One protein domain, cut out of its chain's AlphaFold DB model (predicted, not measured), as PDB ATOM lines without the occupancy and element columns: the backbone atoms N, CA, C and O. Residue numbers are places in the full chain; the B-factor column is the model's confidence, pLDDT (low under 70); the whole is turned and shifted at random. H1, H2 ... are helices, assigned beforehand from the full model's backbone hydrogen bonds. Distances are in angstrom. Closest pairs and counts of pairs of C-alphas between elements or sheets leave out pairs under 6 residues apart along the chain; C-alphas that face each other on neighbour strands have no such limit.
ATOM      1  N   ASP A  33     166.268 137.333 197.617       86.69
ATOM      2  CA  ASP A  33     165.234 136.434 198.146       86.69
ATOM      3  C   ASP A  33     164.615 136.985 199.452       86.69
ATOM      4  O   ASP A  33     163.425 136.794 199.709       86.69
ATOM      5  N   ASP A  34     165.384 137.752 200.238       90.94
ATOM      6  CA  ASP A  34     164.916 138.464 201.437       90.94
ATOM      7  C   ASP A  34     164.556 139.917 201.098       90.94
ATOM      8  O   ASP A  34     165.311 140.874 201.320       90.94
ATOM      9  N   ILE A  35     163.372 140.076 200.509       93.25
ATOM     10  CA  ILE A  35     162.888 141.382 200.059       93.25
ATOM     11  C   ILE A  35     162.604 142.347 201.221       93.25
ATOM     12  O   ILE A  35     162.793 143.554 201.071       93.25
ATOM     13  N   LYS A  36     162.201 141.836 202.395       94.44
ATOM     14  CA  LYS A  36     161.924 142.660 203.586       94.44
ATOM     15  C   LYS A  36     163.184 143.392 204.026       94.44
ATOM     16  O   LYS A  36     163.183 144.622 204.133       94.44
ATOM     17  N   THR A  37     164.265 142.640 204.223       92.81
ATOM     18  CA  THR A  37     165.564 143.207 204.592       92.81
ATOM     19  C   THR A  37     166.095 144.122 203.494       92.81
ATOM     20  O   THR A  37     166.657 145.176 203.802       92.81
ATOM     21  N   GLU A  38     165.900 143.765 202.220       91.75
ATOM     22  CA  GLU A  38     166.388 144.592 201.116       91.75
ATOM     23  C   GLU A  38     165.738 145.973 201.099       91.75
ATOM     24  O   GLU A  38     166.441 146.984 201.091       91.75
ATOM     25  N   ILE A  39     164.405 146.032 201.191       92.25
ATOM     26  CA  ILE A  39     163.671 147.300 201.228       92.25
ATOM     27  C   ILE A  39     164.132 148.147 202.417       92.25
ATOM     28  O   ILE A  39     164.424 149.333 202.258       92.25
ATOM     29  N   GLN A  40     164.274 147.555 203.607       91.88
ATOM     30  CA  GLN A  40     164.736 148.281 204.795       91.88
ATOM     31  C   GLN A  40     166.124 148.911 204.602       91.88
ATOM     32  O   GLN A  40     166.360 150.028 205.078       91.88
ATOM     33  N   ARG A  41     167.018 148.243 203.864       89.06
ATOM     34  CA  ARG A  41     168.398 148.685 203.611       89.06
ATOM     35  C   ARG A  41     168.547 149.715 202.491       89.06
ATOM     36  O   ARG A  41     169.628 150.281 202.374       89.06
ATOM     37  N   LEU A  42     167.504 150.007 201.706       87.12
ATOM     38  CA  LEU A  42     167.611 150.969 200.602       87.12
ATOM     39  C   LEU A  42     168.054 152.353 201.093       87.12
ATOM     40  O   LEU A  42     167.340 153.038 201.821       87.12
ATOM     41  N   GLU A  43     169.225 152.812 200.685       79.69
ATOM     42  CA  GLU A  43     169.634 154.189 200.942       79.69
ATOM     43  C   GLU A  43     168.943 155.115 199.942       79.69
ATOM     44  O   GLU A  43     169.072 154.907 198.735       79.69
ATOM     45  N   ASP A  44     168.221 156.121 200.448       77.06
ATOM     46  CA  ASP A  44     167.511 157.131 199.652       77.06
ATOM     47  C   ASP A  44     166.651 156.511 198.523       77.06
ATOM     48  O   ASP A  44     166.990 156.613 197.338       77.06
ATOM     49  N   PRO A  45     165.558 155.802 198.874       77.44
ATOM     50  CA  PRO A  45     164.791 154.970 197.938       77.44
ATOM     51  C   PRO A  45     164.079 155.760 196.823       77.44
ATOM     52  O   PRO A  45     163.541 155.157 195.895       77.44
ATOM     53  N   ASN A  46     164.091 157.093 196.907       74.25
ATOM     54  CA  ASN A  46     163.444 158.006 195.969       74.25
ATOM     55  C   ASN A  46     164.442 158.732 195.035       74.25
ATOM     56  O   ASN A  46     164.010 159.574 194.253       74.25
ATOM     57  N   ASN A  47     165.757 158.461 195.114       66.44
ATOM     58  CA  ASN A  47     166.796 159.214 194.388       66.44
ATOM     59  C   ASN A  47     167.991 158.323 193.957       66.44
ATOM     60  O   ASN A  47     168.496 157.522 194.756       66.44
ATOM     61  N   PRO A  48     168.513 158.437 192.715       57.16
ATOM     62  CA  PRO A  48     168.105 159.354 191.650       57.16
ATOM     63  C   PRO A  48     166.864 158.893 190.899       57.16
ATOM     64  O   PRO A  48     166.242 159.712 190.238       57.16
ATOM     65  N   GLU A  49     166.455 157.637 191.067       67.81
ATOM     66  CA  GLU A  49     165.210 157.127 190.511       67.81
ATOM     67  C   GLU A  49     164.362 156.421 191.568       67.81
ATOM     68  O   GLU A  49     164.913 155.777 192.471       67.81
ATOM     69  N   PRO A  50     163.027 156.534 191.474       74.62
ATOM     70  CA  PRO A  50     162.126 155.938 192.442       74.62
ATOM     71  C   PRO A  50     162.073 154.416 192.262       74.62
ATOM     72  O   PRO A  50     161.448 153.897 191.342       74.62
ATOM     73  N   LEU A  51     162.649 153.682 193.218       88.12
ATOM     74  CA  LEU A  51     162.603 152.211 193.278       88.12
ATOM     75  C   LEU A  51     161.211 151.664 193.639       88.12
ATOM     76  O   LEU A  51     161.037 150.459 193.818       88.12
ATOM     77  N   ILE A  52     160.224 152.550 193.791       90.94
ATOM     78  CA  ILE A  52     158.900 152.222 194.305       90.94
ATOM     79  C   ILE A  52     158.160 151.262 193.373       90.94
ATOM     80  O   ILE A  52     157.609 150.277 193.854       90.94
ATOM     81  N   ASP A  53     158.234 151.468 192.053       90.44
ATOM     82  CA  ASP A  53     157.602 150.578 191.071       90.44
ATOM     83  C   ASP A  53     158.142 149.147 191.212       90.44
ATOM     84  O   ASP A  53     157.380 148.181 191.278       90.44
ATOM     85  N   LEU A  54     159.466 149.017 191.345       91.81
ATOM     86  CA  LEU A  54     160.134 147.732 191.523       91.81
ATOM     87  C   LEU A  54     159.803 147.091 192.879       91.81
ATOM     88  O   LEU A  54     159.539 145.892 192.939       91.81
ATOM     89  N   ALA A  55     159.766 147.874 193.959       94.50
ATOM     90  CA  ALA A  55     159.396 147.381 195.283       94.50
ATOM     91  C   ALA A  55     157.963 146.818 195.302       94.50
ATOM     92  O   ALA A  55     157.732 145.763 195.890       94.50
ATOM     93  N   PHE A  56     157.020 147.466 194.608       94.56
ATOM     94  CA  PHE A  56     155.661 146.942 194.445       94.56
ATOM     95  C   PHE A  56     155.612 145.688 193.565       94.56
ATOM     96  O   PHE A  56     154.913 144.741 193.916       94.56
ATOM     97  N   CYS A  57     156.392 145.618 192.481       95.31
ATOM     98  CA  CYS A  57     156.518 144.384 191.692       95.31
ATOM     99  C   CYS A  57     156.980 143.206 192.563       95.31
ATOM    100  O   CYS A  57     156.382 142.131 192.540       95.31
ATOM    101  N   ARG A  58     158.011 143.431 193.386       95.75
ATOM    102  CA  ARG A  58     158.539 142.417 194.305       95.75
ATOM    103  C   ARG A  58     157.569 142.060 195.431       95.75
ATOM    104  O   ARG A  58     157.585 140.918 195.884       95.75
ATOM    105  N   LEU A  59     156.726 142.997 195.868       96.00
ATOM    106  CA  LEU A  59     155.638 142.722 196.809       96.00
ATOM    107  C   LEU A  59     154.633 141.732 196.213       96.00
ATOM    108  O   LEU A  59     154.286 140.759 196.876       96.00
ATOM    109  N   TYR A  60     154.229 141.916 194.953       96.00
ATOM    110  CA  TYR A  60     153.336 140.962 194.288       96.00
ATOM    111  C   TYR A  60     153.987 139.588 194.114       96.00
ATOM    112  O   TYR A  60     153.352 138.577 194.410       96.00
ATOM    113  N   ASP A  61     155.260 139.538 193.708       95.38
ATOM    114  CA  ASP A  61     156.016 138.280 193.650       95.38
ATOM    115  C   ASP A  61     156.023 137.555 194.998       95.38
ATOM    116  O   ASP A  61     155.812 136.343 195.053       95.38
ATOM    117  N   HIS A  62     156.228 138.299 196.089       95.94
ATOM    118  CA  HIS A  62     156.195 137.744 197.436       95.94
ATOM    119  C   HIS A  62     154.814 137.180 197.779       95.94
ATOM    120  O   HIS A  62     154.729 136.056 198.268       95.94
ATOM    121  N   TYR A  63     153.741 137.913 197.469       96.38
ATOM    122  CA  TYR A  63     152.380 137.457 197.752       96.38
ATOM    123  C   TYR A  63     152.022 136.174 197.001       96.38
ATOM    124  O   TYR A  63     151.358 135.302 197.562       96.38
ATOM    125  N   PHE A  64     152.485 136.018 195.758       95.69
ATOM    126  CA  PHE A  64     152.282 134.779 195.008       95.69
ATOM    127  C   PHE A  64     153.124 133.613 195.537       95.69
ATOM    128  O   PHE A  64     152.616 132.499 195.638       95.69
ATOM    129  N   ALA A  65     154.394 133.853 195.874       93.38
ATOM    130  CA  ALA A  65     155.316 132.791 196.276       93.38
ATOM    131  C   ALA A  65     155.105 132.313 197.723       93.38
ATOM    132  O   ALA A  65     155.261 131.124 198.007       93.38
ATOM    133  N   TYR A  66     154.765 133.227 198.635       94.38
ATOM    134  CA  TYR A  66     154.748 132.978 200.082       94.38
ATOM    135  C   TYR A  66     153.389 133.239 200.744       94.38
ATOM    136  O   TYR A  66     153.226 132.952 201.929       94.38
ATOM    137  N   GLY A  67     152.401 133.721 199.984       94.75
ATOM    138  CA  GLY A  67     151.106 134.147 200.507       94.75
ATOM    139  C   GLY A  67     151.087 135.624 200.909       94.75
ATOM    140  O   GLY A  67     152.113 136.304 200.926       94.75
ATOM    141  N   PHE A  68     149.890 136.132 201.199       96.88
ATOM    142  CA  PHE A  68     149.686 137.532 201.565       96.88
ATOM    143  C   PHE A  68     150.465 137.905 202.836       96.88
ATOM    144  O   PHE A  68     150.390 137.209 203.847       96.88
ATOM    145  N   ASP A  69     151.170 139.038 202.793       96.62
ATOM    146  CA  ASP A  69     152.004 139.514 203.897       96.62
ATOM    147  C   ASP A  69     151.892 141.035 204.088       96.62
ATOM    148  O   ASP A  69     152.627 141.834 203.501       96.62
ATOM    149  N   VAL A  70     150.996 141.441 204.989       96.75
ATOM    150  CA  VAL A  70     150.794 142.857 205.333       96.75
ATOM    151  C   VAL A  70     152.044 143.518 205.927       96.75
ATOM    152  O   VAL A  70     152.214 144.736 205.821       96.75
ATOM    153  N   GLU A  71     152.943 142.752 206.557       97.12
ATOM    154  CA  GLU A  71     154.172 143.299 207.130       97.12
ATOM    155  C   GLU A  71     155.088 143.833 206.027       97.12
ATOM    156  O   GLU A  71     155.648 144.921 206.173       97.12
ATOM    157  N   LEU A  72     155.186 143.128 204.896       96.62
ATOM    158  CA  LEU A  72     155.968 143.586 203.749       96.62
ATOM    159  C   LEU A  72     155.439 144.919 203.198       96.62
ATOM    160  O   LEU A  72     156.224 145.843 202.959       96.62
ATOM    161  N   PHE A  73     154.117 145.065 203.060       96.75
ATOM    162  CA  PHE A  73     153.520 146.340 202.655       96.75
ATOM    163  C   PHE A  73     153.809 147.459 203.666       96.75
ATOM    164  O   PHE A  73     154.162 148.578 203.281       96.75
ATOM    165  N   ASN A  74     153.721 147.167 204.966       96.81
ATOM    166  CA  ASN A  74     154.042 148.131 206.018       96.81
ATOM    167  C   ASN A  74     155.514 148.562 205.982       96.81
ATOM    168  O   ASN A  74     155.799 149.749 206.152       96.81
ATOM    169  N   ILE A  75     156.442 147.637 205.713       96.38
ATOM    170  CA  ILE A  75     157.868 147.933 205.522       96.38
ATOM    171  C   ILE A  75     158.064 148.870 204.328       96.38
ATOM    172  O   ILE A  75     158.754 149.883 204.458       96.38
ATOM    173  N   LEU A  76     157.423 148.583 203.191       94.94
ATOM    174  CA  LEU A  76     157.473 149.439 202.004       94.94
ATOM    175  C   LEU A  76     156.947 150.841 202.335       94.94
ATOM    176  O   LEU A  76     157.638 151.837 202.120       94.94
ATOM    177  N   LYS A  77     155.765 150.937 202.947       94.94
ATOM    178  CA  LYS A  77     155.161 152.217 203.333       94.94
ATOM    179  C   LYS A  77     156.034 153.014 204.302       94.94
ATOM    180  O   LYS A  77     156.174 154.226 204.133       94.94
ATOM    181  N   ALA A  78     156.633 152.357 205.294       95.00
ATOM    182  CA  ALA A  78     157.553 152.993 206.231       95.00
ATOM    183  C   ALA A  78     158.831 153.480 205.535       95.00
ATOM    184  O   ALA A  78     159.355 154.536 205.883       95.00
ATOM    185  N   LYS A  79     159.317 152.728 204.539       94.62
ATOM    186  CA  LYS A  79     160.563 153.032 203.838       94.62
ATOM    187  C   LYS A  79     160.438 154.178 202.840       94.62
ATOM    188  O   LYS A  79     161.295 155.057 202.818       94.62
ATOM    189  N   PHE A  80     159.404 154.144 202.007       92.94
ATOM    190  CA  PHE A  80     159.191 155.128 200.943       92.94
ATOM    191  C   PHE A  80     158.429 156.365 201.436       92.94
ATOM    192  O   PHE A  80     158.578 157.447 200.872       92.94
ATOM    193  N   GLY A  81     157.653 156.222 202.514       92.62
ATOM    194  CA  GLY A  81     156.804 157.272 203.060       92.62
ATOM    195  C   GLY A  81     155.401 157.273 202.449       92.62
ATOM    196  O   GLY A  81     155.174 156.835 201.321       92.62
ATOM    197  N   TYR A  82     154.436 157.785 203.217       92.44
ATOM    198  CA  TYR A  82     153.023 157.807 202.825       92.44
ATOM    199  C   TYR A  82     152.785 158.562 201.511       92.44
ATOM    200  O   TYR A  82     152.087 158.056 200.639       92.44
ATOM    201  N   GLU A  83     153.381 159.744 201.359       92.06
ATOM    202  CA  GLU A  83     153.198 160.601 200.183       92.06
ATOM    203  C   GLU A  83     153.709 159.944 198.897       92.06
ATOM    204  O   GLU A  83     153.004 159.940 197.888       92.06
ATOM    205  N   ALA A  84     154.887 159.312 198.942       92.06
ATOM    206  CA  ALA A  84     155.443 158.594 197.798       92.06
ATOM    207  C   ALA A  84     154.550 157.413 197.387       92.06
ATOM    208  O   ALA A  84     154.263 157.237 196.205       92.06
ATOM    209  N   VAL A  85     154.042 156.648 198.362       93.38
ATOM    210  CA  VAL A  85     153.109 155.541 198.102       93.38
ATOM    211  C   VAL A  85     151.797 156.044 197.498       93.38
ATOM    212  O   VAL A  85     151.349 155.498 196.495       93.38
ATOM    213  N   GLN A  86     151.191 157.097 198.049       92.94
ATOM    214  CA  GLN A  86     149.956 157.663 197.492       92.94
ATOM    215  C   GLN A  86     150.162 158.215 196.079       92.94
ATOM    216  O   GLN A  86     149.309 158.027 195.211       92.94
ATOM    217  N   THR A  87     151.309 158.849 195.830       91.94
ATOM    218  CA  THR A  87     151.682 159.354 194.503       91.94
ATOM    219  C   THR A  87     151.828 158.210 193.506       91.94
ATOM    220  O   THR A  87     151.281 158.286 192.407       91.94
ATOM    221  N   TYR A  88     152.495 157.121 193.900       91.69
ATOM    222  CA  TYR A  88     152.593 155.906 193.094       91.69
ATOM    223  C   TYR A  88     151.205 155.347 192.751       91.69
ATOM    224  O   TYR A  88     150.898 155.182 191.572       91.69
ATOM    225  N   LEU A  89     150.333 155.135 193.743       92.69
ATOM    226  CA  LEU A  89     148.990 154.587 193.514       92.69
ATOM    227  C   LEU A  89     148.136 155.503 192.623       92.69
ATOM    228  O   LEU A  89     147.496 155.032 191.685       92.69
ATOM    229  N   SER A  90     148.200 156.819 192.838       91.38
ATOM    230  CA  SER A  90     147.485 157.804 192.012       91.38
ATOM    231  C   SER A  90     147.986 157.805 190.565       91.38
ATOM    232  O   SER A  90     147.191 157.826 189.626       91.38
ATOM    233  N   ARG A  91     149.308 157.716 190.361       88.56
ATOM    234  CA  ARG A  91     149.918 157.597 189.027       88.56
ATOM    235  C   ARG A  91     149.473 156.316 188.323       88.56
ATOM    236  O   ARG A  91     149.170 156.353 187.134       88.56
ATOM    237  N   ARG A  92     149.391 155.194 189.047       86.50
ATOM    238  CA  ARG A  92     148.871 153.921 188.519       86.50
ATOM    239  C   ARG A  92     147.412 154.051 188.088       86.50
ATOM    240  O   ARG A  92     147.067 153.619 186.989       86.50
ATOM    241  N   GLN A  93     146.584 154.704 188.900       87.31
ATOM    242  CA  GLN A  93     145.178 154.949 188.579       87.31
ATOM    243  C   GLN A  93     145.003 155.856 187.349       87.31
ATOM    244  O   GLN A  93     144.049 155.690 186.594       87.31
ATOM    245  N   ALA A  94     145.932 156.785 187.121       84.62
ATOM    246  CA  ALA A  94     145.948 157.654 185.946       84.62
ATOM    247  C   ALA A  94     146.573 157.004 184.692       84.62
ATOM    248  O   ALA A  94     146.557 157.617 183.626       84.62
ATOM    249  N   SER A  95     147.131 155.790 184.800       77.06
ATOM    250  CA  SER A  95     147.807 155.123 183.682       77.06
ATOM    251  C   SER A  95     146.847 154.760 182.541       77.06
ATOM    252  O   SER A  95     145.639 154.591 182.729       77.06
ATOM    253  N   SER A  96     147.407 154.640 181.336       66.25
ATOM    254  CA  SER A  96     146.678 154.338 180.098       66.25
ATOM    255  C   SER A  96     146.260 152.872 179.958       66.25
ATOM    256  O   SER A  96     145.499 152.551 179.048       66.25
ATOM    257  N   SER A  97     146.723 151.975 180.836       71.75
ATOM    258  CA  SER A  97     146.218 150.602 180.863       71.75
ATOM    259  C   SER A  97     144.806 150.585 181.415       71.75
ATOM    260  O   SER A  97     144.558 151.196 182.448       71.75
ATOM    261  N   GLU A  98     143.910 149.828 180.793       82.81
ATOM    262  CA  GLU A  98     142.637 149.461 181.420       82.81
ATOM    263  C   GLU A  98     142.760 148.156 182.224       82.81
ATOM    264  O   GLU A  98     141.993 147.919 183.155       82.81
ATOM    265  N   ILE A  99     143.770 147.330 181.931       88.94
ATOM    266  CA  ILE A  99     143.991 146.054 182.613       88.94
ATOM    267  C   ILE A  99     144.706 146.293 183.948       88.94
ATOM    268  O   ILE A  99     145.777 146.896 183.995       88.94
ATOM    269  N   TYR A 100     144.116 145.793 185.039       90.62
ATOM    270  CA  TYR A 100     144.642 145.883 186.412       90.62
ATOM    271  C   TYR A 100     144.856 147.305 186.951       90.62
ATOM    272  O   TYR A 100     145.500 147.507 187.985       90.62
ATOM    273  N   LYS A 101     144.325 148.306 186.251       88.62
ATOM    274  CA  LYS A 101     144.461 149.723 186.585       88.62
ATOM    275  C   LYS A 101     143.895 150.034 187.961       88.62
ATOM    276  O   LYS A 101     144.563 150.668 188.774       88.62
ATOM    277  N   VAL A 102     142.657 149.605 188.203       89.06
ATOM    278  CA  VAL A 102     141.916 149.901 189.432       89.06
ATOM    279  C   VAL A 102     142.442 149.040 190.570       89.06
ATOM    280  O   VAL A 102     142.716 149.544 191.650       89.06
ATOM    281  N   GLU A 103     142.647 147.754 190.314       92.12
ATOM    282  CA  GLU A 103     143.014 146.783 191.336       92.12
ATOM    283  C   GLU A 103     144.418 147.052 191.882       92.12
ATOM    284  O   GLU A 103     144.584 147.206 193.087       92.12
ATOM    285  N   LEU A 104     145.427 147.213 191.015       92.44
ATOM    286  CA  LEU A 104     146.812 147.454 191.454       92.44
ATOM    287  C   LEU A 104     147.069 148.898 191.920       92.44
ATOM    288  O   LEU A 104     148.194 149.219 192.310       92.44
ATOM    289  N   SER A 105     146.062 149.774 191.856       91.56
ATOM    290  CA  SER A 105     146.086 151.097 192.498       91.56
ATOM    291  C   SER A 105     145.278 151.151 193.797       91.56
ATOM    292  O   SER A 105     145.378 152.141 194.525       91.56
ATOM    293  N   ASP A 106     144.535 150.095 194.141       93.56
ATOM    294  CA  ASP A 106     143.763 150.034 195.377       93.56
ATOM    295  C   ASP A 106     144.661 149.652 196.561       93.56
ATOM    296  O   ASP A 106     145.225 148.559 196.642       93.56
ATOM    297  N   ILE A 107     144.761 150.555 197.536       94.75
ATOM    298  CA  ILE A 107     145.510 150.307 198.769       94.75
ATOM    299  C   ILE A 107     144.944 149.136 199.582       94.75
ATOM    300  O   ILE A 107     145.698 148.483 200.308       94.75
ATOM    301  N   ASN A 108     143.646 148.841 199.467       96.00
ATOM    302  CA  ASN A 108     143.033 147.719 200.175       96.00
ATOM    303  C   ASN A 108     143.564 146.387 199.644       96.00
ATOM    304  O   ASN A 108     143.846 145.496 200.437       96.00
ATOM    305  N   LEU A 109     143.821 146.279 198.334       94.44
ATOM    306  CA  LEU A 109     144.439 145.083 197.754       94.44
ATOM    307  C   LEU A 109     145.808 144.778 198.387       94.44
ATOM    308  O   LEU A 109     146.208 143.623 198.511       94.44
ATOM    309  N   LEU A 110     146.523 145.825 198.796       94.31
ATOM    310  CA  LEU A 110     147.879 145.746 199.335       94.31
ATOM    311  C   LEU A 110     147.920 145.514 200.850       94.31
ATOM    312  O   LEU A 110     148.936 145.045 201.361       94.31
ATOM    313  N   SER A 111     146.848 145.865 201.564       95.25
ATOM    314  CA  SER A 111     146.821 145.932 203.032       95.25
ATOM    315  C   SER A 111     145.764 145.057 203.703       95.25
ATOM    316  O   SER A 111     145.835 144.874 204.918       95.25
ATOM    317  N   ASP A 112     144.845 144.471 202.934       97.69
ATOM    318  CA  ASP A 112     143.793 143.580 203.418       97.69
ATOM    319  C   ASP A 112     143.875 142.207 202.724       97.69
ATOM    320  O   ASP A 112     143.752 142.081 201.502       97.69
ATOM    321  N   GLU A 113     144.066 141.162 203.531       97.38
ATOM    322  CA  GLU A 113     144.178 139.778 203.069       97.38
ATOM    323  C   GLU A 113     142.900 139.284 202.374       97.38
ATOM    324  O   GLU A 113     142.967 138.555 201.383       97.38
ATOM    325  N   ALA A 114     141.722 139.679 202.864       97.50
ATOM    326  CA  ALA A 114     140.448 139.299 202.265       97.50
ATOM    327  C   ALA A 114     140.282 139.941 200.882       97.50
ATOM    328  O   ALA A 114     139.848 139.257 199.953       97.50
ATOM    329  N   CYS A 115     140.679 141.208 200.720       97.25
ATOM    330  CA  CYS A 115     140.684 141.873 199.415       97.25
ATOM    331  C   CYS A 115     141.634 141.179 198.428       97.25
ATOM    332  O   CYS A 115     141.228 140.893 197.298       97.25
ATOM    333  N   TRP A 116     142.860 140.849 198.854       97.25
ATOM    334  CA  TRP A 116     143.811 140.086 198.035       97.25
ATOM    335  C   TRP A 116     143.253 138.720 197.625       97.25
ATOM    336  O   TRP A 116     143.215 138.384 196.440       97.25
ATOM    337  N   ASN A 117     142.755 137.946 198.589       96.62
ATOM    338  CA  ASN A 117     142.226 136.610 198.336       96.62
ATOM    339  C   ASN A 117     140.996 136.644 197.422       96.62
ATOM    340  O   ASN A 117     140.876 135.805 196.530       96.62
ATOM    341  N   GLN A 118     140.107 137.626 197.594       96.81
ATOM    342  CA  GLN A 118     138.966 137.821 196.702       96.81
ATOM    343  C   GLN A 118     139.420 138.160 195.279       96.81
ATOM    344  O   GLN A 118     138.870 137.621 194.319       96.81
ATOM    345  N   PHE A 119     140.419 139.030 195.135       96.38
ATOM    346  CA  PHE A 119     140.956 139.406 193.834       96.38
ATOM    347  C   PHE A 119     141.580 138.210 193.106       96.38
ATOM    348  O   PHE A 119     141.234 137.965 191.951       96.38
ATOM    349  N   ILE A 120     142.434 137.431 193.780       96.12
ATOM    350  CA  ILE A 120     143.106 136.260 193.191       96.12
ATOM    351  C   ILE A 120     142.142 135.081 192.964       96.12
ATOM    352  O   ILE A 120     142.367 134.267 192.066       96.12
ATOM    353  N   ALA A 121     141.037 134.996 193.713       95.94
ATOM    354  CA  ALA A 121     140.018 133.964 193.516       95.94
ATOM    355  C   ALA A 121     139.299 134.056 192.156       95.94
ATOM    356  O   ALA A 121     138.807 133.034 191.669       95.94
ATOM    357  N   ASP A 122     139.273 135.231 191.516       95.88
ATOM    358  CA  ASP A 122     138.723 135.419 190.167       95.88
ATOM    359  C   ASP A 122     139.704 134.936 189.080       95.88
ATOM    360  O   ASP A 122     140.294 135.704 188.313       95.88
TER     361      ASP A 122
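AT A GLANCE: This is residues 33 to 122 of the 297 residues of an uncharacterized protein of Nitrosomonas sp. Nm141 (UniProt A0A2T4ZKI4). What does the model look like? H2 and H3 fold back on each other as a helical hairpin, and H1 packs beside H3, the centres of the three making a triangle; H4 turns crosswise at the end where H2 begins and H3 ends, and the short H5 packs on H3 and leads into H6, far from H1. What is it made of? The printed part has 90 residues with six named helices, H1 to H6 in chain order, and no named strand: the class is all helix. How large is it? It is compact, with a radius of gyration of the C-alphas of 12.8 A and spans of 38 by 30 by 19 A.

IN THESE COORDINATES: Where is the longest helix? H2, residues 52 to 66, begins at C-alpha 52 at (158.900, 152.222, 194.305) and is 20.5 A long from first to last C-alpha. Which helices lie next to it along the chain? H1, residues 35 to 41, begins at C-alpha 35 at (162.888, 141.382, 200.059) and is 9.8 A long; H3, residues 70 to 80, is 15.5 A long. What follows? H4 is residues 82 to 93, 16.5 A long, and H5 is residues 107 to 111, 6.2 A long. H6, residues 113 to 121, is 11.9 A long and ends at C-alpha 121 at (140.018, 133.964, 193.516).

HOW THE PARTS SIT: What does H2 touch? H2 and H3 are a hairpin at a shallow tilt of 14 degrees, opposite ways; their closest C-alphas, Leu 59 and Leu 72, are 7.0 A apart. With residues 52 to 53 alone H2 only just touches H4, with 3 pairs of C-alphas within 8 A, the closest those of Ile 52 and Tyr 88 at 7.4 A; their lines are about perpendicular at 83 degrees. What else touches H3, the hub? H1 touches it at a shallow tilt of 27 degrees, the same way, closest at the C-alphas of Lys 36 and Leu 72, 6.0 A apart. H5 touches it, closest at the C-alphas of Val 70 and Ser 111, 5.5 A apart. Where is H6? It touches H5 only at the corner by their link, closest at the C-alphas of Leu 109 and Trp 116, 5.0 A apart, and it is apart from H1, H2 and H4. Are the helix backbones complete? In H1, H2, H3, H4, H5 and H6 every O i to N i+4 pair is within hydrogen-bond range.

THE WHOLE: How far does it reach? The two C-alphas farthest apart, those of Pro 48 and Asp 122, are 37.9 A apart. Is it continuous? The printed part has no cut, and its one long link joins H4 to H5 through residues 94 to 106. Where is confidence low? The mean pLDDT of the printed part is 90.7, and residues 47 to 49 and residue 96 are under 70.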